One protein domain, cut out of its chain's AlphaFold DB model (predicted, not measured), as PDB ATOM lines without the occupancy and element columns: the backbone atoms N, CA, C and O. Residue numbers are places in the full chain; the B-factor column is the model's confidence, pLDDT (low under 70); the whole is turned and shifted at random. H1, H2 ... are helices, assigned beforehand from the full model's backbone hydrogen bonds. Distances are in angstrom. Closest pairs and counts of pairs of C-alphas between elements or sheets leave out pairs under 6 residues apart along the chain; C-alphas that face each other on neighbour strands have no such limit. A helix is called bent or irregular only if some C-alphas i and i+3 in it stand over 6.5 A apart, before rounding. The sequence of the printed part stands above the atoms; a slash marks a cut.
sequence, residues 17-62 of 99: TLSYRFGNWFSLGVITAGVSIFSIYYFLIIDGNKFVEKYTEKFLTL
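What this domain is: This is residues 17 to 62 of the 99 residues of an uncharacterized protein of Corethrella appendiculata (UniProt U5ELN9). One long, straight helix, H1, makes most of the length, and a shorter helix, H2, turns off from its far end at a wide corner. The two helices meet near their ends and have no shared core; residues 17 to 39 and 53 to 62 stand free. The printed part has 46 residues with two named helices, H1 then H2, and no named strand: all helix. It is extended, with a radius of gyration of the C-alphas of 18.2 A and spans of 62 by 17 by 6 A.

Where its parts are: H1, residues 18 to 46, runs 40.8 A from C-alpha 18 at (8.436, -27.831, 19.010) to C-alpha 46 at (28.661, -55.381, -3.344). It is neither bent nor irregular, but only just: C-alphas 43 and 46 are 6.1 A apart. H2, residues 48 to 59, runs 15.9 A and ends at C-alpha 59, (20.236, -53.921, -22.968).

How they stand to each other: H1 and H2 are close but not clearly touching; their closest C-alphas, those of Phe 43 and Phe 51, are 7.8 A apart. Their lines are only just about perpendicular, at 70.4 degrees. Every O i to N i+4 pair is within hydrogen-bond range in H2, and 24 of 25 in H1.

The domain as a whole: The C-alphas farthest apart, those of Thr 17 and Leu 62, are 61.8 A apart. The printed part has no cut, and the link from H1 to H2 is tight. The pLDDT is under 70 at residue 18 and residues 46 to 62.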
ATOM      1  N   THR A  17       4.812 -29.519  21.826       74.12
ATOM      2  CA  THR A  17       6.016 -28.678  21.841       74.12
ATOM      3  C   THR A  17       6.794 -28.829  20.535       74.12
ATOM      4  O   THR A  17       6.789 -29.889  19.899       74.12
ATOM      5  N   LEU A  18       7.515 -27.772  20.146       68.19
ATOM      6  CA  LEU A  18       8.436 -27.831  19.010       68.19
ATOM      7  C   LEU A  18       9.472 -28.948  19.189       68.19
ATOM      8  O   LEU A  18       9.739 -29.665  18.235       68.19
ATOM      9  N   SER A  19       9.975 -29.176  20.405       72.75
ATOM     10  CA  SER A  19      10.936 -30.251  20.695       72.75
ATOM     11  C   SER A  19      10.408 -31.655  20.368       72.75
ATOM     12  O   SER A  19      11.140 -32.465  19.806       72.75
ATOM     13  N   TYR A  20       9.130 -31.938  20.643       72.00
ATOM     14  CA  TYR A  20       8.512 -33.222  20.295       72.00
ATOM     15  C   TYR A  20       8.338 -33.393  18.782       72.00
ATOM     16  O   TYR A  20       8.520 -34.488  18.255       72.00
ATOM     17  N   ARG A  21       8.023 -32.306  18.065       70.38
ATOM     18  CA  ARG A  21       7.950 -32.331  16.597       70.38
ATOM     19  C   ARG A  21       9.337 -32.497  15.975       70.38
ATOM     20  O   ARG A  21       9.506 -33.375  15.139       70.38
ATOM     21  N   PHE A  22      10.330 -31.729  16.414       77.81
ATOM     22  CA  PHE A  22      11.691 -31.811  15.880       77.81
ATOM     23  C   PHE A  22      12.352 -33.165  16.132       77.81
ATOM     24  O   PHE A  22      13.042 -33.653  15.245       77.81
ATOM     25  N   GLY A  23      12.096 -33.806  17.277       76.50
ATOM     26  CA  GLY A  23      12.633 -35.138  17.571       76.50
ATOM     27  C   GLY A  23      12.241 -36.180  16.521       76.50
ATOM     28  O   GLY A  23      13.113 -36.854  15.983       76.50
ATOM     29  N   ASN A  24      10.953 -36.249  16.163       80.31
ATOM     30  CA  ASN A  24      10.466 -37.199  15.158       80.31
ATOM     31  C   ASN A  24      11.032 -36.929  13.755       80.31
ATOM     32  O   ASN A  24      11.304 -37.865  13.007       80.31
ATOM     33  N   TRP A  25      11.197 -35.660  13.385       86.31
ATOM     34  CA  TRP A  25      11.722 -35.284  12.070       86.31
ATOM     35  C   TRP A  25      13.227 -35.512  11.975       86.31
ATOM     36  O   TRP A  25      13.712 -35.985  10.952       86.31
ATOM     37  N   PHE A  26      13.958 -35.242  13.056       89.25
ATOM     38  CA  PHE A  26      15.380 -35.541  13.149       89.25
ATOM     39  C   PHE A  26      15.631 -37.047  13.096       89.25
ATOM     40  O   PHE A  26      16.440 -37.499  12.289       89.25
ATOM     41  N   SER A  27      14.892 -37.840  13.881       88.38
ATOM     42  CA  SER A  27      15.010 -39.300  13.833       88.38
ATOM     43  C   SER A  27      14.672 -39.844  12.451       88.38
ATOM     44  O   SER A  27      15.375 -40.719  11.954       88.38
ATOM     45  N   LEU A  28      13.634 -39.298  11.809       91.94
ATOM     46  CA  LEU A  28      13.288 -39.669  10.444       91.94
ATOM     47  C   LEU A  28      14.444 -39.339   9.496       91.94
ATOM     48  O   LEU A  28      14.878 -40.218   8.768       91.94
ATOM     49  N   GLY A  29      15.005 -38.129   9.564       95.44
ATOM     50  CA  GLY A  29      16.143 -37.719   8.741       95.44
ATOM     51  C   GLY A  29      17.361 -38.634   8.887       95.44
ATOM     52  O   GLY A  29      17.936 -39.045   7.881       95.44
ATOM     53  N   VAL A  30      17.715 -39.012  10.119       95.31
ATOM     54  CA  VAL A  30      18.831 -39.936  10.390       95.31
ATOM     55  C   VAL A  30      18.565 -41.317   9.792       95.31
ATOM     56  O   VAL A  30      19.452 -41.890   9.162       95.31
ATOM     57  N   ILE A  31      17.343 -41.839   9.936       95.62
ATOM     58  CA  ILE A  31      16.963 -43.133   9.357       95.62
ATOM     59  C   ILE A  31      17.046 -43.075   7.830       95.62
ATOM     60  O   ILE A  31      17.673 -43.941   7.222       95.62
ATOM     61  N   THR A  32      16.472 -42.047   7.200       96.50
ATOM     62  CA  THR A  32      16.478 -41.917   5.737       96.50
ATOM     63  C   THR A  32      17.897 -41.784   5.189       96.50
ATOM     64  O   THR A  32      18.212 -42.393   4.169       96.50
ATOM     65  N   ALA A  33      18.770 -41.039   5.877       97.00
ATOM     66  CA  ALA A  33      20.175 -40.894   5.505       97.00
ATOM     67  C   ALA A  33      20.960 -42.210   5.655       97.00
ATOM     68  O   ALA A  33      21.730 -42.575   4.771       97.00
ATOM     69  N   GLY A  34      20.746 -42.955   6.742       95.50
ATOM     70  CA  GLY A  34      21.388 -44.258   6.933       95.50
ATOM     71  C   GLY A  34      20.972 -45.269   5.862       95.50
ATOM     72  O   GLY A  34      21.821 -45.946   5.283       95.50
ATOM     73  N   VAL A  35      19.675 -45.324   5.546       96.50
ATOM     74  CA  VAL A  35      19.135 -46.220   4.513       96.50
ATOM     75  C   VAL A  35      19.653 -45.849   3.125       96.50
ATOM     76  O   VAL A  35      20.020 -46.742   2.365       96.50
ATOM     77  N   SER A  36      19.726 -44.560   2.783       95.31
ATOM     78  CA  SER A  36      20.222 -44.139   1.469       95.31
ATOM     79  C   SER A  36      21.705 -44.458   1.290       95.31
ATOM     80  O   SER A  36      22.071 -45.051   0.276       95.31
ATOM     81  N   ILE A  37      22.545 -44.163   2.288       94.44
ATOM     82  CA  ILE A  37      23.981 -44.482   2.255       94.44
ATOM     83  C   ILE A  37      24.192 -45.994   2.145       94.44
ATOM     84  O   ILE A  37      24.974 -46.445   1.309       94.44
ATOM     85  N   PHE A  38      23.476 -46.780   2.950       93.25
ATOM     86  CA  PHE A  38      23.582 -48.237   2.918       93.25
ATOM     87  C   PHE A  38      23.144 -48.817   1.570       93.25
ATOM     88  O   PHE A  38      23.828 -49.674   1.018       93.25
ATOM     89  N   SER A  39      22.039 -48.317   1.012       89.38
ATOM     90  CA  SER A  39      21.541 -48.749  -0.294       89.38
ATOM     91  C   SER A  39      22.560 -48.452  -1.399       89.38
ATOM     92  O   SER A  39      22.916 -49.343  -2.165       89.38
ATOM     93  N   ILE A  40      23.123 -47.239  -1.423       88.62
ATOM     94  CA  ILE A  40      24.169 -46.855  -2.385       88.62
ATOM     95  C   ILE A  40      25.400 -47.758  -2.242       88.62
ATOM     96  O   ILE A  40      25.900 -48.270  -3.241       88.62
ATOM     97  N   TYR A  41      25.870 -47.986  -1.013       86.81
ATOM     98  CA  TYR A  41      27.019 -48.853  -0.749       86.81
ATOM     99  C   TYR A  41      26.771 -50.283  -1.243       86.81
ATOM    100  O   TYR A  41      27.596 -50.847  -1.958       86.81
ATOM    101  N   TYR A  42      25.614 -50.858  -0.916       84.81
ATOM    102  CA  TYR A  42      25.281 -52.225  -1.299       84.81
ATOM    103  C   TYR A  42      25.176 -52.382  -2.822       84.81
ATOM    104  O   TYR A  42      25.813 -53.263  -3.400       84.81
ATOM    105  N   PHE A  43      24.439 -51.490  -3.489       79.81
ATOM    106  CA  PHE A  43      24.237 -51.570  -4.935       79.81
ATOM    107  C   PHE A  43      25.491 -51.251  -5.745       79.81
ATOM    108  O   PHE A  43      25.685 -51.865  -6.787       79.81
ATOM    109  N   LEU A  44      26.344 -50.320  -5.306       77.69
ATOM    110  CA  LEU A  44      27.535 -49.947  -6.077       77.69
ATOM    111  C   LEU A  44      28.746 -50.836  -5.787       77.69
ATOM    112  O   LEU A  44      29.502 -51.129  -6.707       77.69
ATOM    113  N   ILE A  45      28.947 -51.261  -4.536       74.19
ATOM    114  CA  ILE A  45      30.188 -51.942  -4.126       74.19
ATOM    115  C   ILE A  45      30.007 -53.455  -4.057       74.19
ATOM    116  O   ILE A  45      30.887 -54.189  -4.503       74.19
ATOM    117  N   ILE A  46      28.884 -53.938  -3.521       68.75
ATOM    118  CA  ILE A  46      28.661 -55.381  -3.344       68.75
ATOM    119  C   ILE A  46      28.057 -55.993  -4.609       68.75
ATOM    120  O   ILE A  46      28.525 -57.033  -5.072       68.75
ATOM    121  N   ASP A  47      27.046 -55.340  -5.184       65.81
ATOM    122  CA  ASP A  47      26.274 -55.889  -6.306       65.81
ATOM    123  C   ASP A  47      26.515 -55.181  -7.646       65.81
ATOM    124  O   ASP A  47      26.002 -55.625  -8.674       65.81
ATOM    125  N   GLY A  48      27.332 -54.122  -7.672       61.69
ATOM    126  CA  GLY A  48      27.502 -53.252  -8.843       61.69
ATOM    127  C   GLY A  48      27.921 -54.003 -10.103       61.69
ATOM    128  O   GLY A  48      27.350 -53.794 -11.170       61.69
ATOM    129  N   ASN A  49      28.832 -54.970  -9.974       63.06
ATOM    130  CA  ASN A  49      29.288 -55.765 -11.116       63.06
ATOM    131  C   ASN A  49      28.210 -56.732 -11.633       63.06
ATOM    132  O   ASN A  49      28.044 -56.863 -12.841       63.06
ATOM    133  N   LYS A  50      27.424 -57.353 -10.743       65.44
ATOM    134  CA  LYS A  50      26.350 -58.289 -11.125       65.44
ATOM    135  C   LYS A  50      25.136 -57.567 -11.697       65.44
ATOM    136  O   LYS A  50      24.475 -58.075 -12.601       65.44
ATOM    137  N   PHE A  51      24.835 -56.379 -11.178       62.06
ATOM    138  CA  PHE A  51      23.759 -55.540 -11.688       62.06
ATOM    139  C   PHE A  51      24.108 -54.999 -13.070       62.06
ATOM    140  O   PHE A  51      23.288 -55.095 -13.979       62.06
ATOM    141  N   VAL A  52      25.336 -54.505 -13.261       64.38
ATOM    142  CA  VAL A  52      25.807 -54.058 -14.575       64.38
ATOM    143  C   VAL A  52      25.814 -55.213 -15.563       64.38
ATOM    144  O   VAL A  52      25.294 -55.019 -16.651       64.38
ATOM    145  N   GLU A  53      26.290 -56.407 -15.204       63.31
ATOM    146  CA  GLU A  53      26.286 -57.589 -16.086       63.31
ATOM    147  C   GLU A  53      24.861 -58.014 -16.482       63.31
ATOM    148  O   GLU A  53      24.561 -58.188 -17.659       63.31
ATOM    149  N   LYS A  54      23.928 -58.060 -15.524       64.62
ATOM    150  CA  LYS A  54      22.524 -58.412 -15.791       64.62
ATOM    151  C   LYS A  54      21.786 -57.359 -16.620       64.62
ATOM    152  O   LYS A  54      20.910 -57.700 -17.411       64.62
ATOM    153  N   TYR A  55      22.101 -56.078 -16.429       65.44
ATOM    154  CA  TYR A  55      21.525 -54.998 -17.232       65.44
ATOM    155  C   TYR A  55      22.189 -54.903 -18.604       65.44
ATOM    156  O   TYR A  55      21.488 -54.713 -19.590       65.44
ATOM    157  N   THR A  56      23.501 -55.106 -18.702       63.88
ATOM    158  CA  THR A  56      24.189 -55.179 -19.995       63.88
ATOM    159  C   THR A  56      23.718 -56.385 -20.792       63.88
ATOM    160  O   THR A  56      23.380 -56.187 -21.942       63.88
ATOM    161  N   GLU A  57      23.518 -57.576 -20.226       62.06
ATOM    162  CA  GLU A  57      22.913 -58.696 -20.974       62.06
ATOM    163  C   GLU A  57      21.499 -58.400 -21.498       62.06
ATOM    164  O   GLU A  57      21.087 -58.943 -22.523       62.06
ATOM    165  N   LYS A  58      20.738 -57.551 -20.797       61.22
ATOM    166  CA  LYS A  58      19.352 -57.219 -21.154       61.22
ATOM    167  C   LYS A  58      19.236 -56.041 -22.127       61.22
ATOM    168  O   LYS A  58      18.263 -55.980 -22.869       61.22
ATOM    169  N   PHE A  59      20.189 -55.106 -22.098       58.53
ATOM    170  CA  PHE A  59      20.236 -53.921 -22.968       58.53
ATOM    171  C   PHE A  59      21.173 -54.102 -24.173       58.53
ATOM    172  O   PHE A  59      20.855 -53.641 -25.263       58.53
ATOM    173  N   LEU A  60      22.296 -54.801 -24.000       57.53
ATOM    174  CA  LEU A  60      23.141 -55.355 -25.063       57.53
ATOM    175  C   LEU A  60      22.699 -56.792 -25.333       57.53
ATOM    176  O   LEU A  60      23.482 -57.736 -25.204       57.53
ATOM    177  N   THR A  61      21.440 -56.972 -25.725       54.78
ATOM    178  CA  THR A  61      21.080 -58.141 -26.522       54.78
ATOM    179  C   THR A  61      21.912 -58.073 -27.804       54.78
ATOM    180  O   THR A  61      21.493 -57.495 -28.805       54.78
ATOM    181  N   LEU A  62      23.134 -58.609 -27.741       55.75
ATOM    182  CA  LEU A  62      23.851 -59.134 -28.895       55.75
ATOM    183  C   LEU A  62      22.820 -59.951 -29.674       55.75
ATOM    184  O   LEU A  62      22.058 -60.701 -29.047       55.75
TER     185      LEU A  62